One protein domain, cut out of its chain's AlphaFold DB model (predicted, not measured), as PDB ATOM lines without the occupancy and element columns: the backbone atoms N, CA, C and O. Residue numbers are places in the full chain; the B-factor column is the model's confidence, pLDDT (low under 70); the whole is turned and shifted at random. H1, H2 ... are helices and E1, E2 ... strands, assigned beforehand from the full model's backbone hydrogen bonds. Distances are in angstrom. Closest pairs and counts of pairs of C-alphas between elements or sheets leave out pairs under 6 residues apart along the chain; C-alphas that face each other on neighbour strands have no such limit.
ATOM      1  N   PHE A  18      12.299  40.983 -55.626       82.12
ATOM      2  CA  PHE A  18      11.465  40.028 -54.906       82.12
ATOM      3  C   PHE A  18      12.191  38.700 -54.646       82.12
ATOM      4  O   PHE A  18      12.139  38.202 -53.526       82.12
ATOM      5  N   GLU A  19      12.908  38.150 -55.638       77.88
ATOM      6  CA  GLU A  19      13.707  36.925 -55.460       77.88
ATOM      7  C   GLU A  19      14.720  37.081 -54.319       77.88
ATOM      8  O   GLU A  19      14.752  36.249 -53.414       77.88
ATOM      9  N   HIS A  20      15.483  38.177 -54.320       85.06
ATOM     10  CA  HIS A  20      16.472  38.456 -53.276       85.06
ATOM     11  C   HIS A  20      15.819  38.638 -51.896       85.06
ATOM     12  O   HIS A  20      16.233  38.026 -50.916       85.06
ATOM     13  N   SER A  21      14.740  39.418 -51.830       88.81
ATOM     14  CA  SER A  21      13.985  39.686 -50.597       88.81
ATOM     15  C   SER A  21      13.408  38.412 -49.976       88.81
ATOM     16  O   SER A  21      13.531  38.187 -48.770       88.81
ATOM     17  N   LYS A  22      12.846  37.528 -50.811       87.69
ATOM     18  CA  LYS A  22      12.363  36.204 -50.407       87.69
ATOM     19  C   LYS A  22      13.495  35.349 -49.835       87.69
ATOM     20  O   LYS A  22      13.337  34.736 -48.779       87.69
ATOM     21  N   ASN A  23      14.640  35.317 -50.515       87.38
ATOM     22  CA  ASN A  23      15.802  34.547 -50.076       87.38
ATOM     23  C   ASN A  23      16.299  35.043 -48.707       87.38
ATOM     24  O   ASN A  23      16.522  34.234 -47.806       87.38
ATOM     25  N   THR A  24      16.392  36.363 -48.516       90.56
ATOM     26  CA  THR A  24      16.777  36.978 -47.237       90.56
ATOM     27  C   THR A  24      15.763  36.702 -46.125       90.56
ATOM     28  O   THR A  24      16.173  36.419 -45.003       90.56
ATOM     29  N   TYR A  25      14.457  36.691 -46.411       93.00
ATOM     30  CA  TYR A  25      13.428  36.288 -45.441       93.00
ATOM     31  C   TYR A  25      13.620  34.847 -44.948       93.00
ATOM     32  O   TYR A  25      13.622  34.599 -43.742       93.00
ATOM     33  N   HIS A  26      13.822  33.885 -45.855       88.69
ATOM     34  CA  HIS A  26      13.975  32.484 -45.453       88.69
ATOM     35  C   HIS A  26      15.265  32.235 -44.671       88.69
ATOM     36  O   HIS A  26      15.261  31.484 -43.694       88.69
ATOM     37  N   VAL A  27      16.348  32.906 -45.065       89.88
ATOM     38  CA  VAL A  27      17.597  32.921 -44.299       89.88
ATOM     39  C   VAL A  27      17.373  33.531 -42.917       89.88
ATOM     40  O   VAL A  27      17.767  32.924 -41.926       89.88
ATOM     41  N   GLY A  28      16.687  34.675 -42.838       91.69
ATOM     42  CA  GLY A  28      16.323  35.331 -41.585       91.69
ATOM     43  C   GLY A  28      15.583  34.389 -40.638       91.69
ATOM     44  O   GLY A  28      15.957  34.277 -39.479       91.69
ATOM     45  N   ARG A  29      14.620  33.607 -41.137       92.50
ATOM     46  CA  ARG A  29      13.895  32.622 -40.315       92.50
ATOM     47  C   ARG A  29      14.809  31.559 -39.716       92.50
ATOM     48  O   ARG A  29      14.691  31.235 -38.540       92.50
ATOM     49  N   VAL A  30      15.732  31.019 -40.509       90.31
ATOM     50  CA  VAL A  30      16.696  30.028 -40.008       90.31
ATOM     51  C   VAL A  30      17.644  30.658 -38.988       90.31
ATOM     52  O   VAL A  30      17.899  30.055 -37.951       90.31
ATOM     53  N   ILE A  31      18.121  31.878 -39.240       89.75
ATOM     54  CA  ILE A  31      18.995  32.603 -38.312       89.75
ATOM     55  C   ILE A  31      18.271  32.910 -36.997       89.75
ATOM     56  O   ILE A  31      18.851  32.675 -35.942       89.75
ATOM     57  N   TYR A  32      17.018  33.375 -37.045       92.31
ATOM     58  CA  TYR A  32      16.209  33.633 -35.850       92.31
ATOM     59  C   TYR A  32      16.075  32.373 -35.000       92.31
ATOM     60  O   TYR A  32      16.368  32.406 -33.815       92.31
ATOM     61  N   ASN A  33      15.751  31.236 -35.619       89.94
ATOM     62  CA  ASN A  33      15.628  29.964 -34.904       89.94
ATOM     63  C   ASN A  33      16.951  29.487 -34.288       89.94
ATOM     64  O   ASN A  33      16.951  28.815 -33.261       89.94
ATOM     65  N   LEU A  34      18.088  29.790 -34.920       87.75
ATOM     66  CA  LEU A  34      19.405  29.425 -34.395       87.75
ATOM     67  C   LEU A  34      19.868  30.352 -33.262       87.75
ATOM     68  O   LEU A  34      20.615  29.907 -32.388       87.75
ATOM     69  N   LEU A  35      19.452  31.620 -33.295       88.88
ATOM     70  CA  LEU A  35      19.956  32.711 -32.454       88.88
ATOM     71  C   LEU A  35      18.825  33.492 -31.768       88.88
ATOM     72  O   LEU A  35      18.873  34.719 -31.650       88.88
ATOM     73  N   GLU A  36      17.772  32.785 -31.359       90.75
ATOM     74  CA  GLU A  36      16.557  33.394 -30.813       90.75
ATOM     75  C   GLU A  36      16.875  34.254 -29.583       90.75
ATOM     76  O   GLU A  36      16.415  35.388 -29.469       90.75
ATOM     77  N   GLU A  37      17.734  33.760 -28.690       88.19
ATOM     78  CA  GLU A  37      18.152  34.456 -27.467       88.19
ATOM     79  C   GLU A  37      18.892  35.771 -27.763       88.19
ATOM     80  O   GLU A  37      18.803  36.740 -27.003       88.19
ATOM     81  N   GLU A  38      19.644  35.819 -28.861       88.56
ATOM     82  CA  GLU A  38      20.433  36.974 -29.266       88.56
ATOM     83  C   GLU A  38      19.584  38.005 -30.028       88.56
ATOM     84  O   GLU A  38      19.705  39.205 -29.769       88.56
ATOM     85  N   ILE A  39      18.696  37.550 -30.917       90.19
ATOM     86  CA  ILE A  39      17.889  38.415 -31.794       90.19
ATOM     87  C   ILE A  39      16.625  38.930 -31.092       90.19
ATOM     88  O   ILE A  39      16.228  40.077 -31.322       90.19
ATOM     89  N   SER A  40      16.037  38.148 -30.175       92.38
ATOM     90  CA  SER A  40      14.820  38.523 -29.428       92.38
ATOM     91  C   SER A  40      14.976  39.786 -28.571       92.38
ATOM     92  O   SER A  40      13.991  40.437 -28.230       92.38
ATOM     93  N   LYS A  41      16.220  40.191 -28.277       91.31
ATOM     94  CA  LYS A  41      16.556  41.448 -27.586       91.31
ATOM     95  C   LYS A  41      16.215  42.701 -28.397       91.31
ATOM     96  O   LYS A  41      16.014  43.764 -27.814       91.31
ATOM     97  N   PHE A  42      16.175  42.588 -29.723       90.62
ATOM     98  CA  PHE A  42      15.992  43.721 -30.634       90.62
ATOM     99  C   PHE A  42      14.671  43.651 -31.401       90.62
ATOM    100  O   PHE A  42      14.082  44.703 -31.682       90.62
ATOM    101  N   PHE A  43      14.223  42.428 -31.710       92.94
ATOM    102  CA  PHE A  43      13.067  42.135 -32.550       92.94
ATOM    103  C   PHE A  43      12.242  40.974 -31.994       92.94
ATOM    104  O   PHE A  43      12.786  39.959 -31.564       92.94
ATOM    105  N   THR A  44      10.926  41.033 -32.146       93.94
ATOM    106  CA  THR A  44      10.117  39.811 -32.260       93.94
ATOM    107  C   THR A  44      10.439  39.079 -33.571       93.94
ATOM    108  O   THR A  44      10.937  39.689 -34.522       93.94
ATOM    109  N   GLU A  45      10.126  37.781 -33.670       93.50
ATOM    110  CA  GLU A  45      10.330  37.005 -34.908       93.50
ATOM    111  C   GLU A  45       9.716  37.711 -36.125       93.50
ATOM    112  O   GLU A  45      10.376  37.909 -37.145       93.50
ATOM    113  N   LYS A  46       8.465  38.167 -36.002       94.31
ATOM    114  CA  LYS A  46       7.748  38.828 -37.096       94.31
ATOM    115  C   LYS A  46       8.379  40.151 -37.519       94.31
ATOM    116  O   LYS A  46       8.451  40.418 -38.717       94.31
ATOM    117  N   GLU A  47       8.837  40.968 -36.573       95.50
ATOM    118  CA  GLU A  47       9.526  42.228 -36.879       95.50
ATOM    119  C   GLU A  47      10.845  41.963 -37.606       95.50
ATOM    120  O   GLU A  47      11.137  42.607 -38.614       95.50
ATOM    121  N   PHE A  48      11.616  40.973 -37.142       95.56
ATOM    122  CA  PHE A  48      12.875  40.593 -37.774       95.56
ATOM    123  C   PHE A  48      12.660  40.099 -39.206       95.56
ATOM    124  O   PHE A  48      13.304  40.584 -40.136       95.56
ATOM    125  N   LEU A  49      11.708  39.184 -39.405       94.56
ATOM    126  CA  LEU A  49      11.375  38.649 -40.724       94.56
ATOM    127  C   LEU A  49      10.842  39.720 -41.677       94.56
ATOM    128  O   LEU A  49      11.190  39.715 -42.861       94.56
ATOM    129  N   TRP A  50      10.041  40.663 -41.174       94.94
ATOM    130  CA  TRP A  50       9.578  41.805 -41.957       94.94
ATOM    131  C   TRP A  50      10.749  42.694 -42.389       94.94
ATOM    132  O   TRP A  50      10.860  43.046 -43.566       94.94
ATOM    133  N   CYS A  51      11.678  42.988 -41.473       94.25
ATOM    134  CA  CYS A  51      12.901  43.718 -41.789       94.25
ATOM    135  C   CYS A  51      13.768  42.985 -42.821       94.25
ATOM    136  O   CYS A  51      14.223  43.616 -43.773       94.25
ATOM    137  N   CYS A  52      13.956  41.670 -42.689       93.62
ATOM    138  CA  CYS A  52      14.685  40.849 -43.659       93.62
ATOM    139  C   CYS A  52      14.037  40.873 -45.047       93.62
ATOM    140  O   CYS A  52      14.742  40.979 -46.048       93.62
ATOM    141  N   PHE A  53      12.708  40.811 -45.133       92.81
ATOM    142  CA  PHE A  53      12.016  40.849 -46.417       92.81
ATOM    143  C   PHE A  53      12.148  42.227 -47.085       92.81
ATOM    144  O   PHE A  53      12.516  42.325 -48.250       92.81
ATOM    145  N   PHE A  54      11.913  43.319 -46.355       92.00
ATOM    146  CA  PHE A  54      11.882  44.663 -46.945       92.00
ATOM    147  C   PHE A  54      13.202  45.446 -46.859       92.00
ATOM    148  O   PHE A  54      13.221  46.621 -47.238       92.00
ATOM    149  N   HIS A  55      14.306  44.824 -46.420       89.50
ATOM    150  CA  HIS A  55      15.609  45.485 -46.218       89.50
ATOM    151  C   HIS A  55      16.076  46.309 -47.436       89.50
ATOM    152  O   HIS A  55      16.699  47.360 -47.300       89.50
ATOM    153  N   ASP A  56      15.708  45.858 -48.635       85.62
ATOM    154  CA  ASP A  56      16.146  46.412 -49.911       85.62
ATOM    155  C   ASP A  56      15.065  47.209 -50.663       85.62
ATOM    156  O   ASP A  56      15.252  47.573 -51.826       85.62
ATOM    157  N   ILE A  57      13.907  47.479 -50.048       86.75
ATOM    158  CA  ILE A  57      12.727  48.055 -50.727       86.75
ATOM    159  C   ILE A  57      13.019  49.376 -51.464       86.75
ATOM    160  O   ILE A  57      12.438  49.656 -52.514       86.75
ATOM    161  N   GLY A  58      13.984  50.169 -50.984       80.38
ATOM    162  CA  GLY A  58      14.428  51.397 -51.651       80.38
ATOM    163  C   GLY A  58      14.927  51.184 -53.091       80.38
ATOM    164  O   GLY A  58      14.881  52.121 -53.894       80.38
ATOM    165  N   LYS A  59      15.354  49.962 -53.456       79.06
ATOM    166  CA  LYS A  59      15.791  49.602 -54.817       79.06
ATOM    167  C   LYS A  59      14.658  49.648 -55.844       79.06
ATOM    168  O   LYS A  59      14.936  49.926 -57.008       79.06
ATOM    169  N   LEU A  60      13.399  49.482 -55.428       76.31
ATOM    170  CA  LEU A  60      12.232  49.515 -56.323       76.31
ATOM    171  C   LEU A  60      12.035  50.869 -57.022       76.31
ATOM    172  O   LEU A  60      11.383  50.945 -58.060       76.31
ATOM    173  N   LEU A  61      12.615  51.944 -56.477       75.19
ATOM    174  CA  LEU A  61      12.524  53.293 -57.042       75.19
ATOM    175  C   LEU A  61      13.756  53.706 -57.864       75.19
ATOM    176  O   LEU A  61      13.804  54.833 -58.369       75.19
ATOM    177  N   LYS A  62      14.758  52.829 -58.022       67.50
ATOM    178  CA  LYS A  62      15.978  53.147 -58.779       67.50
ATOM    179  C   LYS A  62      15.737  53.086 -60.288       67.50
ATOM    180  O   LYS A  62      15.089  52.179 -60.799       67.50
ATOM    181  N   LYS A  63      16.307  54.052 -61.018       52.38
ATOM    182  CA  LYS A  63      16.344  54.047 -62.494       52.38
ATOM    183  C   LYS A  63      17.595  53.355 -63.056       52.38
ATOM    184  O   LYS A  63      17.547  52.898 -64.193       52.38
ATOM    185  N   GLU A  64      18.685  53.265 -62.282       50.00
ATOM    186  CA  GLU A  64      19.953  52.623 -62.665       50.00
ATOM    187  C   GLU A  64      20.603  51.881 -61.474       50.00
ATOM    188  O   GLU A  64      20.456  52.277 -60.321       50.00
ATOM    189  N   VAL A  65      21.368  50.819 -61.760       48.59
ATOM    190  CA  VAL A  65      21.987  49.886 -60.782       48.59
ATOM    191  C   VAL A  65      23.082  50.537 -59.901       48.59
ATOM    192  O   VAL A  65      23.552  49.923 -58.951       48.59
ATOM    193  N   LYS A  66      23.510  51.778 -60.186       42.75
ATOM    194  CA  LYS A  66      24.731  52.390 -59.613       42.75
ATOM    195  C   LYS A  66      24.531  53.395 -58.465       42.75
ATOM    196  O   LYS A  66      25.529  53.852 -57.916       42.75
ATOM    197  N   ASP A  67      23.298  53.735 -58.097       44.84
ATOM    198  CA  ASP A  67      23.024  54.695 -57.012       44.84
ATOM    199  C   ASP A  67      23.095  54.045 -55.609       44.84
ATOM    200  O   ASP A  67      22.836  52.841 -55.491       44.84
ATOM    201  N   PRO A  68      23.407  54.809 -54.534       47.69
ATOM    202  CA  PRO A  68      23.564  54.294 -53.164       47.69
ATOM    203  C   PRO A  68      22.347  53.501 -52.652       47.69
ATOM    204  O   PRO A  68      21.217  53.685 -53.107       47.69
ATOM    205  N   HIS A  69      22.586  52.554 -51.739       53.41
ATOM    206  CA  HIS A  69      21.708  51.410 -51.451       53.41
ATOM    207  C   HIS A  69      20.299  51.752 -50.904       53.41
ATOM    208  O   HIS A  69      19.345  51.128 -51.360       53.41
ATOM    209  N   THR A  70      20.135  52.770 -50.045       55.88
ATOM    210  CA  THR A  70      18.932  52.944 -49.187       55.88
ATOM    211  C   THR A  70      18.199  54.314 -49.140       55.88
ATOM    212  O   THR A  70      17.244  54.422 -48.371       55.88
ATOM    213  N   PRO A  71      18.502  55.383 -49.915       57.56
ATOM    214  CA  PRO A  71      17.951  56.720 -49.616       57.56
ATOM    215  C   PRO A  71      16.426  56.869 -49.813       57.56
ATOM    216  O   PRO A  71      15.844  57.817 -49.295       57.56
ATOM    217  N   ASN A  72      15.761  55.932 -50.501       75.00
ATOM    218  CA  ASN A  72      14.341  56.044 -50.865       75.00
ATOM    219  C   ASN A  72      13.412  55.044 -50.148       75.00
ATOM    220  O   ASN A  72      12.275  54.870 -50.582       75.00
ATOM    221  N   THR A  73      13.855  54.388 -49.069       82.38
ATOM    222  CA  THR A  73      13.078  53.348 -48.356       82.38
ATOM    223  C   THR A  73      11.665  53.806 -47.967       82.38
ATOM    224  O   THR A  73      10.690  53.141 -48.303       82.38
ATOM    225  N   GLU A  74      11.519  54.974 -47.335       82.94
ATOM    226  CA  GLU A  74      10.202  55.505 -46.935       82.94
ATOM    227  C   GLU A  74       9.294  55.805 -48.130       82.94
ATOM    228  O   GLU A  74       8.093  55.543 -48.094       82.94
ATOM    229  N   GLN A  75       9.861  56.363 -49.200       82.06
ATOM    230  CA  GLN A  75       9.106  56.653 -50.413       82.06
ATOM    231  C   GLN A  75       8.655  55.355 -51.092       82.06
ATOM    232  O   GLN A  75       7.527  55.285 -51.580       82.06
ATOM    233  N   ALA A  76       9.504  54.325 -51.092       83.75
ATOM    234  CA  ALA A  76       9.186  53.021 -51.657       83.75
ATOM    235  C   ALA A  76       8.059  52.340 -50.874       83.75
ATOM    236  O   ALA A  76       7.102  51.885 -51.493       83.75
ATOM    237  N   PHE A  77       8.096  52.374 -49.536       86.56
ATOM    238  CA  PHE A  77       6.992  51.885 -48.705       86.56
ATOM    239  C   PHE A  77       5.690  52.647 -48.950       86.56
ATOM    240  O   PHE A  77       4.652  52.017 -49.120       86.56
ATOM    241  N   LYS A  78       5.723  53.985 -49.035       83.44
ATOM    242  CA  LYS A  78       4.517  54.787 -49.317       83.44
ATOM    243  C   LYS A  78       3.851  54.410 -50.641       83.44
ATOM    244  O   LYS A  78       2.629  54.460 -50.740       83.44
ATOM    245  N   ILE A  79       4.640  54.062 -51.657       82.19
ATOM    246  CA  ILE A  79       4.110  53.657 -52.962       82.19
ATOM    247  C   ILE A  79       3.668  52.186 -52.924       82.19
ATOM    248  O   ILE A  79       2.573  51.882 -53.387       82.19
ATOM    249  N   LEU A  80       4.469  51.287 -52.338       84.69
ATOM    250  CA  LEU A  80       4.181  49.851 -52.305       84.69
ATOM    251  C   LEU A  80       2.975  49.527 -51.413       84.69
ATOM    252  O   LEU A  80       2.123  48.755 -51.837       84.69
ATOM    253  N   LYS A  81       2.837  50.154 -50.236       85.56
ATOM    254  CA  LYS A  81       1.742  49.902 -49.276       85.56
ATOM    255  C   LYS A  81       0.348  50.045 -49.898       85.56
ATOM    256  O   LYS A  81      -0.570  49.318 -49.534       85.56
ATOM    257  N   ASN A  82       0.207  50.971 -50.845       80.31
ATOM    258  CA  ASN A  82      -1.055  51.250 -51.529       80.31
ATOM    259  C   ASN A  82      -1.332  50.304 -52.715       80.31
ATOM    260  O   ASN A  82      -2.344  50.465 -53.389       80.31
ATOM    261  N   SER A  83      -0.443  49.344 -52.992       79.75
ATOM    262  CA  SER A  83      -0.617  48.342 -54.047       79.75
ATOM    263  C   SER A  83      -1.259  47.057 -53.515       79.75
ATOM    264  O   SER A  83      -1.050  46.673 -52.362       79.75
ATOM    265  N   ASN A  84      -1.989  46.351 -54.382       76.25
ATOM    266  CA  ASN A  84      -2.531  45.024 -54.074       76.25
ATOM    267  C   ASN A  84      -1.409  44.003 -53.793       76.25
ATOM    268  O   ASN A  84      -1.522  43.169 -52.894       76.25
ATOM    269  N   ILE A  85      -0.281  44.154 -54.494       78.06
ATOM    270  CA  ILE A  85       0.929  43.341 -54.335       78.06
ATOM    271  C   ILE A  85       1.409  43.343 -52.876       78.06
ATOM    272  O   ILE A  85       1.702  42.285 -52.332       78.06
ATOM    273  N   TYR A  86       1.440  44.491 -52.189       86.19
ATOM    274  CA  TYR A  86       1.881  44.542 -50.786       86.19
ATOM    275  C   TYR A  86       1.006  43.701 -49.855       86.19
ATOM    276  O   TYR A  86       1.525  42.956 -49.028       86.19
ATOM    277  N   GLN A  87      -0.315  43.775 -50.015       82.75
ATOM    278  CA  GLN A  87      -1.249  43.000 -49.195       82.75
ATOM    279  C   GLN A  87      -1.082  41.495 -49.428       82.75
ATOM    280  O   GLN A  87      -1.117  40.708 -48.483       82.75
ATOM    281  N   GLN A  88      -0.842  41.093 -50.679       78.88
ATOM    282  CA  GLN A  88      -0.546  39.703 -51.020       78.88
ATOM    283  C   GLN A  88       0.783  39.239 -50.417       78.88
ATOM    284  O   GLN A  88       0.821  38.156 -49.840       78.88
ATOM    285  N   LEU A  89       1.834  40.064 -50.473       85.56
ATOM    286  CA  LEU A  89       3.135  39.763 -49.868       85.56
ATOM    287  C   LEU A  89       3.022  39.565 -48.352       85.56
ATOM    288  O   LEU A  89       3.462  38.545 -47.828       85.56
ATOM    289  N   ILE A  90       2.381  40.499 -47.647       88.12
ATOM    290  CA  ILE A  90       2.193  40.410 -46.194       88.12
ATOM    291  C   ILE A  90       1.406  39.143 -45.827       88.12
ATOM    292  O   ILE A  90       1.824  38.383 -44.953       88.12
ATOM    293  N   LYS A  91       0.321  38.850 -46.558       83.69
ATOM    294  CA  LYS A  91      -0.501  37.653 -46.341       83.69
ATOM    295  C   LYS A  91       0.257  36.350 -46.622       83.69
ATOM    296  O   LYS A  91       0.186  35.435 -45.809       83.69
ATOM    297  N   GLN A  92       0.956  36.242 -47.754       77.69
ATOM    298  CA  GLN A  92       1.656  35.013 -48.156       77.69
ATOM    299  C   GLN A  92       2.805  34.666 -47.212       77.69
ATOM    300  O   GLN A  92       2.995  33.498 -46.885       77.69
ATOM    301  N   PHE A  93       3.546  35.671 -46.751       82.94
ATOM    302  CA  PHE A  93       4.676  35.486 -45.841       82.94
ATOM    303  C   PHE A  93       4.267  35.481 -44.359       82.94
ATOM    304  O   PHE A  93       5.141  35.415 -43.492       82.94
ATOM    305  N   CYS A  94       2.958  35.526 -44.065       83.75
ATOM    306  CA  CYS A  94       2.398  35.617 -42.711       83.75
ATOM    307  C   CYS A  94       3.035  36.746 -41.878       83.75
ATOM    308  O   CYS A  94       3.281  36.587 -40.680       83.75
ATOM    309  N   LEU A  95       3.339  37.870 -42.528       87.75
ATOM    310  CA  LEU A  95       3.931  39.046 -41.902       87.75
ATOM    311  C   LEU A  95       2.834  39.942 -41.312       87.75
ATOM    312  O   LEU A  95       1.691  39.916 -41.764       87.75
ATOM    313  N   ASP A  96       3.201  40.769 -40.335       91.12
ATOM    314  CA  ASP A  96       2.373  41.899 -39.899       91.12
ATOM    315  C   ASP A  96       2.819  43.174 -40.650       91.12
ATOM    316  O   ASP A  96       3.948  43.260 -41.145       91.12
ATOM    317  N   ASP A  97       1.935  44.170 -40.788       90.12
ATOM    318  CA  ASP A  97       2.266  45.423 -41.481       90.12
ATOM    319  C   ASP A  97       3.004  46.403 -40.557       90.12
ATOM    320  O   ASP A  97       2.385  47.179 -39.827       90.12
ATOM    321  N   PHE A  98       4.333  46.422 -40.653       91.44
ATOM    322  CA  PHE A  98       5.187  47.364 -39.926       91.44
ATOM    323  C   PHE A  98       5.603  48.594 -40.746       91.44
ATOM    324  O   PHE A  98       6.508  49.332 -40.358       91.44
ATOM    325  N   SER A  99       4.939  48.898 -41.869       87.38
ATOM    326  CA  SER A  99       5.362  50.006 -42.743       87.38
ATOM    327  C   SER A  99       5.205  51.408 -42.132       87.38
ATOM    328  O   SER A  99       5.515  52.393 -42.801       87.38
ATOM    329  N   ASN A 100       4.621  51.517 -40.938       87.12
ATOM    330  CA  ASN A 100       4.468  52.762 -40.184       87.12
ATOM    331  C   ASN A 100       5.388  52.806 -38.950       87.12
ATOM    332  O   ASN A 100       5.371  53.794 -38.217       87.12
ATOM    333  N   ASP A 101       6.168  51.750 -38.700       90.56
ATOM    334  CA  ASP A 101       7.092  51.686 -37.577       90.56
ATOM    335  C   ASP A 101       8.410  52.386 -37.934       90.56
ATOM    336  O   ASP A 101       9.249  51.874 -38.681       90.56
ATOM    337  N   ASN A 102       8.600  53.584 -37.380       88.69
ATOM    338  CA  ASN A 102       9.790  54.390 -37.638       88.69
ATOM    339  C   ASN A 102      11.085  53.707 -37.172       88.69
ATOM    340  O   ASN A 102      12.111  53.885 -37.826       88.69
ATOM    341  N   LYS A 103      11.054  52.917 -36.087       90.75
ATOM    342  CA  LYS A 103      12.235  52.206 -35.574       90.75
ATOM    343  C   LYS A 103      12.669  51.142 -36.580       90.75
ATOM    344  O   LYS A 103      13.837  51.106 -36.967       90.75
ATOM    345  N   LEU A 104      11.734  50.318 -37.053       91.19
ATOM    346  CA  LEU A 104      12.021  49.242 -38.011       91.19
ATOM    347  C   LEU A 104      12.432  49.787 -39.386       91.19
ATOM    348  O   LEU A 104      13.376  49.288 -40.000       91.19
ATOM    349  N   ILE A 105      11.802  50.871 -39.848       88.94
ATOM    350  CA  ILE A 105      12.211  51.564 -41.081       88.94
ATOM    351  C   ILE A 105      13.629  52.129 -40.951       88.94
ATOM    352  O   ILE A 105      14.408  52.063 -41.904       88.94
ATOM    353  N   GLN A 106      13.983  52.687 -39.793       87.06
ATOM    354  CA  GLN A 106      15.320  53.222 -39.556       87.06
ATOM    355  C   GLN A 106      16.377  52.107 -39.523       87.06
ATOM    356  O   GLN A 106      17.441  52.272 -40.123       87.06
ATOM    357  N   LEU A 107      16.064  50.954 -38.923       88.00
ATOM    358  CA  LEU A 107      16.911  49.755 -38.962       88.00
ATOM    359  C   LEU A 107      17.150  49.278 -40.402       88.00
ATOM    360  O   LEU A 107      18.294  49.048 -40.785       88.00
ATOM    361  N   ILE A 108      16.103  49.236 -41.234       87.38
ATOM    362  CA  ILE A 108      16.229  48.931 -42.669       87.38
ATOM    363  C   ILE A 108      17.101  49.968 -43.391       87.38
ATOM    364  O   ILE A 108      17.931  49.611 -44.220       87.38
ATOM    365  N   LYS A 109      16.948  51.265 -43.116       83.69
ATOM    366  CA  LYS A 109      17.746  52.308 -43.790       83.69
ATOM    367  C   LYS A 109      19.238  52.208 -43.479       83.69
ATOM    368  O   LYS A 109      20.063  52.462 -44.360       83.69
ATOM    369  N   GLU A 110      19.561  51.854 -42.240       81.50
ATOM    370  CA  GLU A 110      20.920  51.893 -41.704       81.50
ATOM    371  C   GLU A 110      21.610  50.523 -41.652       81.50
ATOM    372  O   GLU A 110      22.772  50.476 -41.250       81.50
ATOM    373  N   HIS A 111      20.976  49.430 -42.101       79.06
ATOM    374  CA  HIS A 111      21.562  48.084 -42.009       79.06
ATOM    375  C   HIS A 111      22.938  47.968 -42.685       79.06
ATOM    376  O   HIS A 111      23.877  47.467 -42.081       79.06
ATOM    377  N   HIS A 112      23.144  48.555 -43.867       71.94
ATOM    378  CA  HIS A 112      24.477  48.568 -44.489       71.94
ATOM    379  C   HIS A 112      25.518  49.414 -43.729       71.94
ATOM    380  O   HIS A 112      26.719  49.168 -43.855       71.94
ATOM    381  N   ASN A 113      25.077  50.411 -42.955       68.38
ATOM    382  CA  ASN A 113      25.958  51.288 -42.182       68.38
ATOM    383  C   ASN A 113      26.246  50.741 -40.773       68.38
ATOM    384  O   ASN A 113      27.190  51.214 -40.143       68.38
ATOM    385  N   ASN A 114      25.451  49.778 -40.284       64.12
ATOM    386  CA  ASN A 114      25.524  49.179 -38.944       64.12
ATOM    387  C   ASN A 114      25.637  50.215 -37.811       64.12
ATOM    388  O   ASN A 114      26.374  50.029 -36.848       64.12
ATOM    389  N   LYS A 115      24.943  51.353 -37.948       69.88
ATOM    390  CA  LYS A 115      24.959  52.440 -36.951       69.88
ATOM    391  C   LYS A 115      23.971  52.230 -35.804       69.88
ATOM    392  O   LYS A 115      24.013  52.982 -34.836       69.88
ATOM    393  N   ILE A 116      23.056  51.275 -35.948       79.50
ATOM    394  CA  ILE A 116      21.969  51.012 -35.006       79.50
ATOM    395  C   ILE A 116      22.051  49.543 -34.604       79.50
ATOM    396  O   ILE A 116      22.103  48.680 -35.480       79.50
ATOM    397  N   GLU A 117      22.050  49.273 -33.301       79.88
ATOM    398  CA  GLU A 117      22.008  47.906 -32.776       79.88
ATOM    399  C   GLU A 117      20.773  47.157 -33.290       79.88
ATOM    400  O   GLU A 117      19.686  47.724 -33.433       79.88
ATOM    401  N   GLY A 118      20.945  45.879 -33.602       82.62
ATOM    402  CA  GLY A 118      19.952  45.038 -34.253       82.62
ATOM    403  C   GLY A 118      20.051  45.033 -35.784       82.62
ATOM    404  O   GLY A 118      19.680  44.046 -36.421       82.62
ATOM    405  N   SER A 119      20.582  46.089 -36.408       85.62
ATOM    406  CA  SER A 119      20.669  46.173 -37.875       85.62
ATOM    407  C   SER A 119      21.691  45.193 -38.476       85.62
ATOM    408  O   SER A 119      21.533  44.739 -39.610       85.62
ATOM    409  N   GLU A 120      22.671  44.774 -37.677       83.50
ATOM    410  CA  GLU A 120      23.643  43.735 -37.999       83.50
ATOM    411  C   GLU A 120      22.996  42.389 -38.345       83.50
ATOM    412  O   GLU A 120      23.474  41.698 -39.244       83.50
ATOM    413  N   TRP A 121      21.887  42.023 -37.694       87.62
ATOM    414  CA  TRP A 121      21.219  40.739 -37.921       87.62
ATOM    415  C   TRP A 121      20.561  40.681 -39.299       87.62
ATOM    416  O   TRP A 121      20.620  39.656 -39.979       87.62
ATOM    417  N   ILE A 122      20.001  41.811 -39.744       89.94
ATOM    418  CA  ILE A 122      19.452  41.976 -41.096       89.94
ATOM    419  C   ILE A 122      20.590  41.850 -42.117       89.94
ATOM    420  O   ILE A 122      20.466  41.124 -43.103       89.94
ATOM    421  N   THR A 123      21.723  42.501 -41.844       85.56
ATOM    422  CA  THR A 123      22.923  42.444 -42.686       85.56
ATOM    423  C   THR A 123      23.489  41.026 -42.795       85.56
ATOM    424  O   THR A 123      23.831  40.596 -43.892       85.56
ATOM    425  N   ILE A 124      23.548  40.260 -41.700       83.75
ATOM    426  CA  ILE A 124      23.999  38.858 -41.727       83.75
ATOM    427  C   ILE A 124      23.076  38.009 -42.617       83.75
ATOM    428  O   ILE A 124      23.572  37.225 -43.431       83.75
ATOM    429  N   ALA A 125      21.754  38.191 -42.519       88.69
ATOM    430  CA  ALA A 125      20.800  37.483 -43.372       88.69
ATOM    431  C   ALA A 125      20.967  37.831 -44.865       88.69
ATOM    432  O   ALA A 125      20.978  36.927 -45.702       88.69
ATOM    433  N   ASP A 126      21.148  39.115 -45.195       86.56
ATOM    434  CA  ASP A 126      21.394  39.596 -46.567       86.56
ATOM    435  C   ASP A 126      22.712  39.051 -47.153       86.56
ATOM    436  O   ASP A 126      22.786  38.629 -48.311       86.56
ATOM    437  N   ILE A 127      23.766  38.984 -46.336       80.75
ATOM    438  CA  ILE A 127      25.055  38.417 -46.751       80.75
ATOM    439  C   ILE A 127      24.903  36.929 -47.058       80.75
ATOM    440  O   ILE A 127      25.345  36.478 -48.116       80.75
ATOM    441  N   ILE A 128      24.275  36.160 -46.166       80.19
ATOM    442  CA  ILE A 128      24.103  34.715 -46.355       80.19
ATOM    443  C   ILE A 128      23.215  34.430 -47.576       80.19
ATOM    444  O   ILE A 128      23.530  33.525 -48.355       80.19
ATOM    445  N   SER A 129      22.156  35.213 -47.807       83.94
ATOM    446  CA  SER A 129      21.307  35.049 -48.995       83.94
ATOM    447  C   SER A 129      22.073  35.348 -50.292       83.94
ATOM    448  O   SER A 129      22.012  34.557 -51.243       83.94
ATOM    449  N   SER A 130      22.884  36.410 -50.298       76.31
ATOM    450  CA  SER A 130      23.702  36.840 -51.440       76.31
ATOM    451  C   SER A 130      24.943  35.981 -51.703       76.31
ATOM    452  O   SER A 130      25.536  36.090 -52.774       76.31
ATOM    453  N   SER A 131      25.362  35.140 -50.759       71.25
ATOM    454  CA  SER A 131      26.636  34.421 -50.846       71.25
ATOM    455  C   SER A 131      26.575  33.170 -51.713       71.25
ATOM    456  O   SER A 131      25.659  32.362 -51.576       71.25
ATOM    457  N   ASP A 132      27.563  32.964 -52.582       62.12
ATOM    458  CA  ASP A 132      27.523  31.870 -53.554       62.12
ATOM    459  C   ASP A 132      27.802  30.477 -52.945       62.12
ATOM    460  O   ASP A 132      27.183  29.516 -53.404       62.12
ATOM    461  N   PHE A 133      28.684  30.356 -51.939       63.88
ATOM    462  CA  PHE A 133      29.025  29.129 -51.177       63.88
ATOM    463  C   PHE A 133      30.127  29.431 -50.126       63.88
ATOM    464  O   PHE A 133      30.776  30.472 -50.231       63.88
ATOM    465  N   GLY A 134      30.366  28.537 -49.150       59.38
ATOM    466  CA  GLY A 134      31.511  28.612 -48.212       59.38
ATOM    467  C   GLY A 134      31.156  28.385 -46.734       59.38
ATOM    468  O   GLY A 134      29.982  28.245 -46.378       59.38
ATOM    469  N   GLU A 135      32.155  28.337 -45.845       54.06
ATOM    470  CA  GLU A 135      31.874  28.431 -44.400       54.06
ATOM    471  C   GLU A 135      31.325  29.828 -44.075       54.06
ATOM    472  O   GLU A 135      31.773  30.814 -44.663       54.06
ATOM    473  N   ILE A 136      30.409  29.958 -43.102       60.19
ATOM    474  CA  ILE A 136      29.925  31.295 -42.699       60.19
ATOM    475  C   ILE A 136      31.113  32.199 -42.287       60.19
ATOM    476  O   ILE A 136      31.125  33.405 -42.524       60.19
ATOM    477  N   ASN A 137      32.181  31.607 -41.756       52.06
ATOM    478  CA  ASN A 137      33.392  32.330 -41.375       52.06
ATOM    479  C   ASN A 137      34.306  32.691 -42.562       52.06
ATOM    480  O   ASN A 137      35.117  33.608 -42.440       52.06
ATOM    481  N   GLU A 138      34.181  32.037 -43.723       51.53
ATOM    482  CA  GLU A 138      34.954  32.357 -44.938       51.53
ATOM    483  C   GLU A 138      34.432  33.616 -45.658       51.53
ATOM    484  O   GLU A 138      35.119  34.178 -46.524       51.53
ATOM    485  N   PHE A 139      33.283  34.164 -45.225       55.47
ATOM    486  CA  PHE A 139      32.803  35.493 -45.634       55.47
ATOM    487  C   PHE A 139      33.782  36.630 -45.283       55.47
ATOM    488  O   PHE A 139      33.634  37.750 -45.774       55.47
ATOM    489  N   GLN A 140      34.852  36.343 -44.533       48.47
ATOM    490  CA  GLN A 140      36.000  37.227 -44.315       48.47
ATOM    491  C   GLN A 140      36.641  37.776 -45.604       48.47
ATOM    492  O   GLN A 140      37.246  38.851 -45.550       48.47
ATOM    493  N   SER A 141      36.495  37.097 -46.748       39.19
ATOM    494  CA  SER A 141      37.030  37.538 -48.050       39.19
ATOM    495  C   SER A 141      36.187  38.613 -48.753       39.19
ATOM    496  O   SER A 141      36.691  39.325 -49.623       39.19
ATOM    497  N   THR A 142      34.923  38.783 -48.355       50.31
ATOM    498  CA  THR A 142      34.066  39.861 -48.863       50.31
ATOM    499  C   THR A 142      34.360  41.173 -48.126       50.31
ATOM    500  O   THR A 142      34.892  41.190 -47.008       50.31
ATOM    501  N   SER A 143      34.070  42.312 -48.764       51.53
ATOM    502  CA  SER A 143      34.256  43.663 -48.215       51.53
ATOM    503  C   SER A 143      33.242  43.979 -47.104       51.53
ATOM    504  O   SER A 143      32.540  44.984 -47.163       51.53
ATOM    505  N   LEU A 144      33.124  43.093 -46.113       56.06
ATOM    506  CA  LEU A 144      32.262  43.282 -44.956       56.06
ATOM    507  C   LEU A 144      32.876  44.298 -43.996       56.06
ATOM    508  O   LEU A 144      34.099  44.281 -43.791       56.06
ATOM    509  N   PRO A 145      32.044  45.131 -43.351       57.28
ATOM    510  CA  PRO A 145      32.474  45.946 -42.228       57.28
ATOM    511  C   PRO A 145      33.162  45.077 -41.155       57.28
ATOM    512  O   PRO A 145      32.647  44.002 -40.834       57.28
ATOM    513  N   PRO A 146      34.294  45.515 -40.570       60.81
ATOM    514  CA  PRO A 146      35.033  44.746 -39.561       60.81
ATOM    515  C   PRO A 146      34.172  44.271 -38.381       60.81
ATOM    516  O   PRO A 146      34.354  43.158 -37.902       60.81
ATOM    517  N   TYR A 147      33.191  45.079 -37.971       64.56
ATOM    518  CA  TYR A 147      32.237  44.744 -36.911       64.56
ATOM    519  C   TYR A 147      31.344  43.537 -37.253       64.56
ATOM    520  O   TYR A 147      31.107  42.690 -36.402       64.56
ATOM    521  N   ILE A 148      30.919  43.390 -38.512       64.19
ATOM    522  CA  ILE A 148      30.134  42.225 -38.958       64.19
ATOM    523  C   ILE A 148      31.002  40.971 -39.013       64.19
ATOM    524  O   ILE A 148      30.555  39.894 -38.626       64.19
ATOM    525  N   LYS A 149      32.268  41.108 -39.432       65.81
ATOM    526  CA  LYS A 149      33.231  39.998 -39.375       65.81
ATOM    527  C   LYS A 149      33.434  39.524 -37.938       65.81
ATOM    528  O   LYS A 149      33.461  38.319 -37.719       65.81
ATOM    529  N   PHE A 150      33.525  40.465 -36.999       65.62
ATOM    530  CA  PHE A 150      33.630  40.193 -35.570       65.62
ATOM    531  C   PHE A 150      32.380  39.489 -35.021       65.62
ATOM    532  O   PHE A 150      32.500  38.430 -34.424       65.62
ATOM    533  N   LEU A 151      31.179  39.999 -35.301       67.00
ATOM    534  CA  LEU A 151      29.917  39.363 -34.895       67.00
ATOM    535  C   LEU A 151      29.786  37.927 -35.408       67.00
ATOM    536  O   LEU A 151      29.499  37.016 -34.637       67.00
ATOM    537  N   ILE A 152      30.057  37.703 -36.696       68.12
ATOM    538  CA  ILE A 152      30.051  36.357 -37.282       68.12
ATOM    539  C   ILE A 152      31.113  35.471 -36.611       68.12
ATOM    540  O   ILE A 152      30.850  34.305 -36.315       68.12
ATOM    541  N   SER A 153      32.300  36.019 -36.325       64.81
ATOM    542  CA  SER A 153      33.370  35.290 -35.645       64.81
ATOM    543  C   SER A 153      33.156  35.103 -34.146       64.81
ATOM    544  O   SER A 153      33.878  34.309 -33.556       64.81
ATOM    545  N   ASP A 154      32.204  35.777 -33.518       66.75
ATOM    546  CA  ASP A 154      31.995  35.693 -32.072       66.75
ATOM    547  C   ASP A 154      30.803  34.823 -31.693       66.75
ATOM    548  O   ASP A 154      30.750  34.349 -30.564       66.75
ATOM    549  N   ILE A 155      29.899  34.527 -32.631       70.19
ATOM    550  CA  ILE A 155      28.743  33.656 -32.402       70.19
ATOM    551  C   ILE A 155      29.148  32.195 -32.664       70.19
ATOM    552  O   ILE A 155      29.167  31.758 -33.820       70.19
ATOM    553  N   PRO A 156      29.440  31.381 -31.628       66.88
ATOM    554  CA  PRO A 156      29.987  30.037 -31.820       66.88
ATOM    555  C   PRO A 156      28.998  29.124 -32.554       66.88
ATOM    556  O   PRO A 156      29.409  28.312 -33.377       66.88
ATOM    557  N   LYS A 157      27.691  29.337 -32.327       72.56
ATOM    558  CA  LYS A 157      26.591  28.589 -32.952       72.56
ATOM    559  C   LYS A 157      26.607  28.674 -34.485       72.56
ATOM    560  O   LYS A 157      26.274  27.685 -35.126       72.56
ATOM    561  N   LEU A 158      27.003  29.804 -35.086       71.88
ATOM    562  CA  LEU A 158      27.045  29.955 -36.551       71.88
ATOM    563  C   LEU A 158      28.290  29.317 -37.180       71.88
ATOM    564  O   LEU A 158      28.232  28.868 -38.323       71.88
ATOM    565  N   LYS A 159      29.400  29.227 -36.436       73.69
ATOM    566  CA  LYS A 159      30.669  28.671 -36.939       73.69
ATOM    567  C   LYS A 159      30.589  27.197 -37.299       73.69
ATOM    568  O   LYS A 159      31.372  26.722 -38.112       73.69
ATOM    569  N   GLU A 160      29.676  26.479 -36.661       79.75
ATOM    570  CA  GLU A 160      29.477  25.050 -36.885       79.75
ATOM    571  C   GLU A 160      28.801  24.758 -38.228       79.75
ATOM    572  O   GLU A 160      28.768  23.606 -38.649       79.75
ATOM    573  N   PHE A 161      28.257  25.778 -38.898       83.00
ATOM    574  CA  PHE A 161      27.487  25.613 -40.117       83.00
ATOM    575  C   PHE A 161      28.228  26.058 -41.377       83.00
ATOM    576  O   PHE A 161      28.962  27.047 -41.421       83.00
ATOM    577  N   ARG A 162      27.943  25.335 -42.456       82.88
ATOM    578  CA  ARG A 162      28.448  25.562 -43.806       82.88
ATOM    579  C   ARG A 162      27.298  25.867 -44.742       82.88
ATOM    580  O   ARG A 162      26.263  25.197 -44.688       82.88
ATOM    581  N   LEU A 163      27.493  26.853 -45.611       84.62
ATOM    582  CA  LEU A 163      26.560  27.165 -46.679       84.62
ATOM    583  C   LEU A 163      26.907  26.305 -47.893       84.62
ATOM    584  O   LEU A 163      27.976  26.464 -48.484       84.62
ATOM    585  N   ILE A 164      25.993  25.409 -48.262       85.19
ATOM    586  CA  ILE A 164      26.159  24.523 -49.415       85.19
ATOM    587  C   ILE A 164      25.101  24.857 -50.459       85.19
ATOM    588  O   ILE A 164      23.899  24.876 -50.178       85.19
ATOM    589  N   LYS A 165      25.551  25.075 -51.692       85.50
ATOM    590  CA  LYS A 165      24.685  25.261 -52.857       85.50
ATOM    591  C   LYS A 165      24.574  23.939 -53.611       85.50
ATOM    592  O   LYS A 165      25.590  23.414 -54.055       85.50
ATOM    593  N   ILE A 166      23.364  23.411 -53.771       85.31
ATOM    594  CA  ILE A 166      23.099  22.143 -54.466       85.31
ATOM    595  C   ILE A 166      22.339  22.452 -55.748       85.31
ATOM    596  O   ILE A 166      21.243  23.007 -55.696       85.31
ATOM    597  N   GLU A 167      22.882  22.083 -56.904       79.12
ATOM    598  CA  GLU A 167      22.259  22.404 -58.189       79.12
ATOM    599  C   GLU A 167      22.182  21.214 -59.132       79.12
ATOM    600  O   GLU A 167      23.012  20.307 -59.123       79.12
ATOM    601  N   LEU A 168      21.186  21.281 -60.008       73.31
ATOM    602  CA  LEU A 168      21.121  20.523 -61.240       73.31
ATOM    603  C   LEU A 168      21.278  21.548 -62.376       73.31
ATOM    604  O   LEU A 168      20.327  22.280 -62.655       73.31
ATOM    605  N   PRO A 169      22.455  21.673 -63.017       60.06
ATOM    606  CA  PRO A 169      22.740  22.733 -63.971       60.06
ATOM    607  C   PRO A 169      21.958  22.474 -65.255       60.06
ATOM    608  O   PRO A 169      22.378  21.730 -66.141       60.06
ATOM    609  N   ILE A 170      20.773  23.072 -65.331       56.09
ATOM    610  CA  ILE A 170      19.856  22.887 -66.447       56.09
ATOM    611  C   ILE A 170      20.236  23.848 -67.579       56.09
ATOM    612  O   ILE A 170      20.158  25.064 -67.398       56.09
ATOM    613  N   PRO A 171      20.620  23.352 -68.770       44.31
ATOM    614  CA  PRO A 171      20.965  24.217 -69.887       44.31
ATOM    615  C   PRO A 171      19.744  25.013 -70.358       44.31
ATOM    616  O   PRO A 171      18.717  24.433 -70.712       44.31
ATOM    617  N   ALA A 172      19.893  26.336 -70.440       36.00
ATOM    618  CA  ALA A 172      18.826  27.293 -70.758       36.00
ATOM    619  C   ALA A 172      18.185  27.142 -72.158       36.00
ATOM    620  O   ALA A 172      17.199  27.803 -72.455       36.00
ATOM    621  N   TYR A 173      18.729  26.297 -73.037       36.72
ATOM    622  CA  TYR A 173      18.341  26.224 -74.452       36.72
ATOM    623  C   TYR A 173      17.262  25.180 -74.787       36.72
ATOM    624  O   TYR A 173      17.023  24.912 -75.964       36.72
ATOM    625  N   LEU A 174      16.612  24.567 -73.792       42.03
ATOM    626  CA  LEU A 174      15.707  23.439 -74.029       42.03
ATOM    627  C   LEU A 174      14.271  23.658 -73.559       42.03
ATOM    628  O   LEU A 174      13.753  22.950 -72.702       42.03
ATOM    629  N   GLU A 175      13.579  24.551 -74.261       41.34
ATOM    630  CA  GLU A 175      12.124  24.747 -74.165       41.34
ATOM    631  C   GLU A 175      11.332  23.436 -74.390       41.34
ATOM    632  O   GLU A 175      10.279  23.234 -73.794       41.34
ATOM    633  N   ARG A 176      11.885  22.479 -75.160       42.88
ATOM    634  CA  ARG A 176      11.261  21.166 -75.435       42.88
ATOM    635  C   ARG A 176      11.257  20.188 -74.258       42.88
ATOM    636  O   ARG A 176      10.554  19.183 -74.329       42.88
ATOM    637  N   VAL A 177      12.049  20.430 -73.213       49.50
ATOM    638  CA  VAL A 177      12.139  19.536 -72.043       49.50
ATOM    639  C   VAL A 177      11.903  20.248 -70.719       49.50
ATOM    640  O   VAL A 177      12.167  19.680 -69.663       49.50
ATOM    641  N   ILE A 178      11.372  21.473 -70.773       53.09
ATOM    642  CA  ILE A 178      11.156  22.330 -69.604       53.09
ATOM    643  C   ILE A 178      10.332  21.629 -68.518       53.09
ATOM    644  O   ILE A 178      10.633  21.750 -67.338       53.09
ATOM    645  N   PHE A 179       9.356  20.808 -68.911       54.81
ATOM    646  CA  PHE A 179       8.513  20.058 -67.982       54.81
ATOM    647  C   PHE A 179       9.300  18.984 -67.223       54.81
ATOM    648  O   PHE A 179       9.285  18.955 -65.997       54.81
ATOM    649  N   GLY A 180      10.058  18.146 -67.935       56.88
ATOM    650  CA  GLY A 180      10.922  17.146 -67.313       56.88
ATOM    651  C   GLY A 180      12.033  17.768 -66.471       56.88
ATOM    652  O   GLY A 180      12.379  17.236 -65.426       56.88
ATOM    653  N   GLN A 181      12.538  18.935 -66.869       62.19
ATOM    654  CA  GLN A 181      13.522  19.702 -66.105       62.19
ATOM    655  C   GLN A 181      12.956  20.246 -64.786       62.19
ATOM    656  O   GLN A 181      13.590  20.096 -63.742       62.19
ATOM    657  N   LEU A 182      11.766  20.851 -64.819       60.19
ATOM    658  CA  LEU A 182      11.055  21.295 -63.616       60.19
ATOM    659  C   LEU A 182      10.739  20.112 -62.697       60.19
ATOM    660  O   LEU A 182      10.877  20.218 -61.482       60.19
ATOM    661  N   TYR A 183      10.396  18.965 -63.278       64.00
ATOM    662  CA  TYR A 183      10.141  17.748 -62.522       64.00
ATOM    663  C   TYR A 183      11.405  17.198 -61.848       64.00
ATOM    664  O   TYR A 183      11.384  16.885 -60.665       64.00
ATOM    665  N   LEU A 184      12.537  17.144 -62.556       69.69
ATOM    666  CA  LEU A 184      13.814  16.734 -61.963       69.69
ATOM    667  C   LEU A 184      14.268  17.691 -60.852       69.69
ATOM    668  O   LEU A 184      14.800  17.236 -59.844       69.69
ATOM    669  N   LYS A 185      14.019  18.999 -60.994       71.88
ATOM    670  CA  LYS A 185      14.244  19.977 -59.916       71.88
ATOM    671  C   LYS A 185      13.366  19.707 -58.703       71.88
ATOM    672  O   LYS A 185      13.874  19.709 -57.588       71.88
ATOM    673  N   LYS A 186      12.079  19.419 -58.917       73.06
ATOM    674  CA  LYS A 186      11.167  19.017 -57.841       73.06
ATOM    675  C   LYS A 186      11.703  17.793 -57.098       73.06
ATOM    676  O   LYS A 186      11.784  17.829 -55.876       73.06
ATOM    677  N   VAL A 187      12.133  16.759 -57.822       72.38
ATOM    678  CA  VAL A 187      12.700  15.548 -57.206       72.38
ATOM    679  C   VAL A 187      14.000  15.854 -56.452       72.38
ATOM    680  O   VAL A 187      14.230  15.292 -55.386       72.38
ATOM    681  N   LEU A 188      14.840  16.771 -56.954       82.75
ATOM    682  CA  LEU A 188      16.034  17.230 -56.232       82.75
ATOM    683  C   LEU A 188      15.666  17.922 -54.919       82.75
ATOM    684  O   LEU A 188      16.257  17.606 -53.891       82.75
ATOM    685  N   ARG A 189      14.676  18.814 -54.936       80.12
ATOM    686  CA  ARG A 189      14.195  19.488 -53.728       80.12
ATOM    687  C   ARG A 189      13.608  18.497 -52.726       80.12
ATOM    688  O   ARG A 189      14.013  18.502 -51.574       80.12
ATOM    689  N   GLU A 190      12.731  17.590 -53.156       77.94
ATOM    690  CA  GLU A 190      12.162  16.549 -52.281       77.94
ATOM    691  C   GLU A 190      13.252  15.649 -51.681       77.94
ATOM    692  O   GLU A 190      13.183  15.244 -50.519       77.94
ATOM    693  N   ALA A 191      14.302  15.373 -52.457       84.88
ATOM    694  CA  ALA A 191      15.448  14.624 -51.980       84.88
ATOM    695  C   ALA A 191      16.238  15.365 -50.894       84.88
ATOM    696  O   ALA A 191      16.650  14.719 -49.928       84.88
ATOM    697  N   VAL A 192      16.438  16.679 -51.049       87.56
ATOM    698  CA  VAL A 192      17.115  17.545 -50.070       87.56
ATOM    699  C   VAL A 192      16.265  17.723 -48.814       87.56
ATOM    700  O   VAL A 192      16.789  17.572 -47.713       87.56
ATOM    701  N   ASP A 193      14.958  17.929 -48.954       84.44
ATOM    702  CA  ASP A 193      14.033  18.063 -47.825       84.44
ATOM    703  C   ASP A 193      14.072  16.846 -46.894       84.44
ATOM    704  O   ASP A 193      14.080  17.010 -45.678       84.44
ATOM    705  N   LYS A 194      14.181  15.621 -47.435       84.88
ATOM    706  CA  LYS A 194      14.332  14.402 -46.611       84.88
ATOM    707  C   LYS A 194      15.641  14.352 -45.808       84.88
ATOM    708  O   LYS A 194      15.773  13.502 -44.929       84.88
ATOM    709  N   ILE A 195      16.620  15.193 -46.130       88.19
ATOM    710  CA  ILE A 195      17.927  15.266 -45.455       88.19
ATOM    711  C   ILE A 195      17.956  16.422 -44.449       88.19
ATOM    712  O   ILE A 195      18.734  16.384 -43.495       88.19
ATOM    713  N   CYS A 196      17.106  17.431 -44.635       87.62
ATOM    714  CA  CYS A 196      16.942  18.536 -43.705       87.62
ATOM    715  C   CYS A 196      16.196  18.074 -42.445       87.62
ATOM    716  O   CYS A 196      15.018  17.734 -42.485       87.62
ATOM    717  N   ASP A 197      16.891  18.078 -41.309       86.06
ATOM    718  CA  ASP A 197      16.376  17.635 -40.007       86.06
ATOM    719  C   ASP A 197      16.066  18.804 -39.052       86.06
ATOM    720  O   ASP A 197      15.671  18.573 -37.909       86.06
ATOM    721  N   ASN A 198      16.266  20.051 -39.502       82.12
ATOM    722  CA  ASN A 198      16.143  21.278 -38.706       82.12
ATOM    723  C   ASN A 198      16.987  21.273 -37.416       82.12
ATOM    724  O   ASN A 198      16.661  21.961 -36.448       82.12
ATOM    725  N   LYS A 199      18.073  20.491 -37.388       83.62
ATOM    726  CA  LYS A 199      19.032  20.438 -36.273       83.62
ATOM    727  C   LYS A 199      20.464  20.558 -36.769       83.62
ATOM    728  O   LYS A 199      21.227  21.402 -36.306       83.62
ATOM    729  N   ASN A 200      20.818  19.712 -37.727       87.12
ATOM    730  CA  ASN A 200      22.130  19.660 -38.349       87.12
ATOM    731  C   ASN A 200      22.095  20.175 -39.782       87.12
ATOM    732  O   ASN A 200      23.125  20.618 -40.269       87.12
ATOM    733  N   THR A 201      20.949  20.110 -40.457       89.88
ATOM    734  CA  THR A 201      20.776  20.579 -41.834       89.88
ATOM    735  C   THR A 201      19.469  21.350 -41.957       89.88
ATOM    736  O   THR A 201      18.390  20.813 -41.707       89.88
ATOM    737  N   PHE A 202      19.572  22.600 -42.389       90.06
ATOM    738  CA  PHE A 202      18.473  23.524 -42.604       90.06
ATOM    739  C   PHE A 202      18.366  23.844 -44.087       90.06
ATOM    740  O   PHE A 202      19.344  24.220 -44.733       90.06
ATOM    741  N   TYR A 203      17.163  23.713 -44.623       89.12
ATOM    742  CA  TYR A 203      16.855  24.242 -45.939       89.12
ATOM    743  C   TYR A 203      16.765  25.770 -45.865       89.12
ATOM    744  O   TYR A 203      16.105  26.291 -44.965       89.12
ATOM    745  N   LEU A 204      17.412  26.484 -46.791       87.06
ATOM    746  CA  LEU A 204      17.314  27.943 -46.860       87.06
ATOM    747  C   LEU A 204      16.289  28.353 -47.917       87.06
ATOM    748  O   LEU A 204      15.200  28.792 -47.568       87.06
ATOM    749  N   PHE A 205      16.613  28.210 -49.202       82.81
ATOM    750  CA  PHE A 205      15.738  28.641 -50.296       82.81
ATOM    751  C   PHE A 205      16.117  28.003 -51.638       82.81
ATOM    752  O   PHE A 205      17.235  27.513 -51.827       82.81
ATOM    753  N   ASP A 206      15.186  28.065 -52.591       75.56
ATOM    754  CA  ASP A 206      15.389  27.641 -53.977       75.56
ATOM    755  C   ASP A 206      16.195  28.655 -54.790       75.56
ATOM    756  O   ASP A 206      15.970  29.863 -54.728       75.56
ATOM    757  N   THR A 207      17.072  28.154 -55.655       72.62
ATOM    758  CA  THR A 207      17.754  28.938 -56.688       72.62
ATOM    759  C   THR A 207      17.181  28.613 -58.068       72.62
ATOM    760  O   THR A 207      16.468  27.629 -58.269       72.62
ATOM    761  N   LYS A 208      17.561  29.386 -59.095       67.25
ATOM    762  CA  LYS A 208      17.167  29.100 -60.488       67.25
ATOM    763  C   LYS A 208      17.565  27.694 -60.966       67.25
ATOM    764  O   LYS A 208      16.986  27.220 -61.945       67.25
ATOM    765  N   GLN A 209      18.536  27.022 -60.339       65.56
ATOM    766  CA  GLN A 209      19.043  25.707 -60.767       65.56
ATOM    767  C   GLN A 209      18.990  24.622 -59.676       65.56
ATOM    768  O   GLN A 209      19.320  23.474 -59.958       65.56
ATOM    769  N   GLY A 210      18.536  24.934 -58.463       76.31
ATOM    770  CA  GLY A 210      18.505  23.992 -57.347       76.31
ATOM    771  C   GLY A 210      18.117  24.690 -56.052       76.31
ATOM    772  O   GLY A 210      17.112  25.384 -56.032       76.31
ATOM    773  N   CYS A 211      18.910  24.535 -54.994       84.44
ATOM    774  CA  CYS A 211      18.632  25.121 -53.681       84.44
ATOM    775  C   CYS A 211      19.918  25.446 -52.902       84.44
ATOM    776  O   CYS A 211      21.018  25.017 -53.265       84.44
ATOM    777  N   LYS A 212      19.773  26.215 -51.821       86.50
ATOM    778  CA  LYS A 212      20.811  26.415 -50.803       86.50
ATOM    779  C   LYS A 212      20.380  25.791 -49.483       86.50
ATOM    780  O   LYS A 212      19.223  25.905 -49.077       86.50
ATOM    781  N   ILE A 213      21.342  25.187 -48.798       90.00
ATOM    782  CA  ILE A 213      21.170  24.634 -47.458       90.00
ATOM    783  C   ILE A 213      22.260  25.151 -46.526       90.00
ATOM    784  O   ILE A 213      23.359  25.505 -46.959       90.00
ATOM    785  N   LEU A 214      21.957  25.135 -45.236       89.00
ATOM    786  CA  LEU A 214      22.896  25.395 -44.162       89.00
ATOM    787  C   LEU A 214      23.090  24.118 -43.349       89.00
ATOM    788  O   LEU A 214      22.110  23.532 -42.897       89.00
ATOM    789  N   THR A 215      24.321  23.649 -43.162       89.38
ATOM    790  CA  THR A 215      24.542  22.340 -42.531       89.38
ATOM    791  C   THR A 215      25.817  22.238 -41.706       89.38
ATOM    792  O   THR A 215      26.839  22.811 -42.067       89.38
ATOM    793  N   LYS A 216      25.753  21.485 -40.602       88.69
ATOM    794  CA  LYS A 216      26.908  21.058 -39.795       88.69
ATOM    795  C   LYS A 216      27.614  19.838 -40.383       88.69
ATOM    796  O   LYS A 216      28.732  19.505 -40.000       88.69
ATOM    797  N   ILE A 217      26.937  19.132 -41.286       89.06
ATOM    798  CA  ILE A 217      27.444  17.911 -41.900       89.06
ATOM    799  C   ILE A 217      28.477  18.294 -42.962       89.06
ATOM    800  O   ILE A 217      28.357  19.310 -43.649       89.06
ATOM    801  N   ASN A 218      29.525  17.484 -43.109       85.19
ATOM    802  CA  ASN A 218      30.525  17.742 -44.133       85.19
ATOM    803  C   ASN A 218      29.927  17.624 -45.556       85.19
ATOM    804  O   ASN A 218      28.915  16.960 -45.801       85.19
ATOM    805  N   LYS A 219      30.576  18.289 -46.516       83.88
ATOM    806  CA  LYS A 219      30.101  18.379 -47.902       83.88
ATOM    807  C   LYS A 219      29.982  17.011 -48.582       83.88
ATOM    808  O   LYS A 219      29.042  16.787 -49.341       83.88
ATOM    809  N   GLU A 220      30.919  16.105 -48.321       85.31
ATOM    810  CA  GLU A 220      30.968  14.776 -48.943       85.31
ATOM    811  C   GLU A 220      29.797  13.891 -48.502       85.31
ATOM    812  O   GLU A 220      29.145  13.250 -49.327       85.31
ATOM    813  N   GLU A 221      29.482  13.898 -47.208       89.00
ATOM    814  CA  GLU A 221      28.364  13.157 -46.639       89.00
ATOM    815  C   GLU A 221      27.024  13.736 -47.105       89.00
ATOM    816  O   GLU A 221      26.134  12.974 -47.486       89.00
ATOM    817  N   ILE A 222      26.891  15.065 -47.165       89.06
ATOM    818  CA  ILE A 222      25.722  15.722 -47.766       89.06
ATOM    819  C   ILE A 222      25.570  15.323 -49.232       89.06
ATOM    820  O   ILE A 222      24.479  14.946 -49.656       89.06
ATOM    821  N   ALA A 223      26.657  15.335 -50.006       86.81
ATOM    822  CA  ALA A 223      26.610  14.941 -51.406       86.81
ATOM    823  C   ALA A 223      26.161  13.488 -51.582       86.81
ATOM    824  O   ALA A 223      25.330  13.198 -52.448       86.81
ATOM    825  N   LYS A 224      26.657  12.583 -50.733       88.75
ATOM    826  CA  LYS A 224      26.241  11.181 -50.707       88.75
ATOM    827  C   LYS A 224      24.755  11.042 -50.365       88.75
ATOM    828  O   LYS A 224      24.019  10.446 -51.151       88.75
ATOM    829  N   LYS A 225      24.299  11.642 -49.259       91.81
ATOM    830  CA  LYS A 225      22.891  11.588 -48.820       91.81
ATOM    831  C   LYS A 225      21.949  12.148 -49.882       91.81
ATOM    832  O   LYS A 225      20.951  11.507 -50.201       91.81
ATOM    833  N   THR A 226      22.285  13.291 -50.484       89.06
ATOM    834  CA  THR A 226      21.478  13.925 -51.539       89.06
ATOM    835  C   THR A 226      21.375  13.037 -52.768       89.06
ATOM    836  O   THR A 226      20.273  12.809 -53.261       89.06
ATOM    837  N   LYS A 227      22.490  12.468 -53.240       88.12
ATOM    838  CA  LYS A 227      22.489  11.563 -54.398       88.12
ATOM    839  C   LYS A 227      21.710  10.273 -54.129       88.12
ATOM    840  O   LYS A 227      20.959   9.831 -54.996       88.12
ATOM    841  N   GLU A 228      21.847   9.686 -52.941       87.62
ATOM    842  CA  GLU A 228      21.100   8.489 -52.534       87.62
ATOM    843  C   GLU A 228      19.596   8.765 -52.416       87.62
ATOM    844  O   GLU A 228      18.786   8.008 -52.954       87.62
ATOM    845  N   SER A 229      19.220   9.872 -51.769       88.00
ATOM    846  CA  SER A 229      17.829  10.310 -51.627       88.00
ATOM    847  C   SER A 229      17.199  10.619 -52.988       88.00
ATOM    848  O   SER A 229      16.088  10.173 -53.272       88.00
ATOM    849  N   PHE A 230      17.926  11.306 -53.873       85.38
ATOM    850  CA  PHE A 230      17.473  11.628 -55.226       85.38
ATOM    851  C   PHE A 230      17.281  10.375 -56.081       85.38
ATOM    852  O   PHE A 230      16.239  10.216 -56.716       85.38
ATOM    853  N   LYS A 231      18.250   9.448 -56.050       80.19
ATOM    854  CA  LYS A 231      18.130   8.139 -56.704       80.19
ATOM    855  C   LYS A 231      16.899   7.394 -56.200       80.19
ATOM    856  O   LYS A 231      16.134   6.897 -57.019       80.19
TER     857      LYS A 231
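AT A GLANCE: This is residues 18 to 231 of the 818 residues of the protein "HD domain-containing protein" of Thermococci archaeon (UniProt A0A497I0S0). Helix H1 runs through the middle, with a small antiparallel sheet over one side of it and crossed helices H3 and H8 packed on it elsewhere; H12 and H13 cover the sheet's other face. H7, H5 and H4 extend the helical half outward, while H9, H10 and H11 form a small cluster of their own. The printed part has 214 residues, mostly helix, in the order H1 to H11, E1, H12, E2, E3, H13, and the sheet's order is E1, E3, E2. It is compact, with a radius of gyration of the C-alphas of 18.2 A and spans of 51 by 44 by 32 A.

HOW THE PARTS SIT: H1, residues 18 to 34, touches H3, residues 45 to 54, at a shallow tilt of 26 degrees, opposite ways; their closest C-alphas, of Ser 21 and Phe 53, are 4.8 A apart. H2, residues 36 to 39, touches no helix, and neither does H6, residues 84 to 92. The hub is H8, residues 119 to 130: its closest C-alphas are Ser 129 to Thr 24 of H1, 5.2 A, Ile 122 to Cys 52 of H3, 5.5 A, and Ser 119 to His 111 of H7, residues 102 to 113, 4.6 A. H8 only just touches H10, residues 146 to 154, with 3 pairs of C-alphas within 8 A. H5, residues 73 to 80, touches H7 and also H4, residues 57 to 61, where the closest C-alphas, Thr 73 and Gly 58, are 4.1 A apart. H9, residues 136 to 141, makes a helical hairpin with H10 and only just touches H11, residues 156 to 159, with 3 pairs. In the sheet, E1, residues 162 to 167, pairs with E3, residues 210 to 215, N 164 to O 213 at 2.9 A; E2, residues 201 to 207, makes a hairpin with E3, N 214 to O 202 at 2.8 A. Three layers, helices on both faces, are formed by H1, over E2 at a height of 8.5 A, and by H12, residues 175 to 193, with H13, residues 219 to 231, on the opposite face. E1, H12, E2 is a split strand-helix-strand unit, E3 between its strands, with a right-handed crossover. Every O i to N i+4 pair is within hydrogen-bond range in H1, H3, H5, H6, H8, H10 and H13; H7 has 6 of 8, H12 13 of 15, H4 0 of 1 but 2 of 2 O i to N i+3, and H9 0 of 2 but 2 of 3.

IN THESE COORDINATES: H1 begins with C-alpha 18 at (11.465, 40.028, -54.906) and spans 24.4 A from first to last C-alpha, H12 spans 27.2 A, and H13 spans 18.0 A and ends with C-alpha 231 at (18.130, 8.139, -56.704).

THE WHOLE: The printed part has no cut, and the link H4 to H5 is long. Residues 172 to 177 stand free; pLDDT is under 70 in 55 residues, among them 132 to 154.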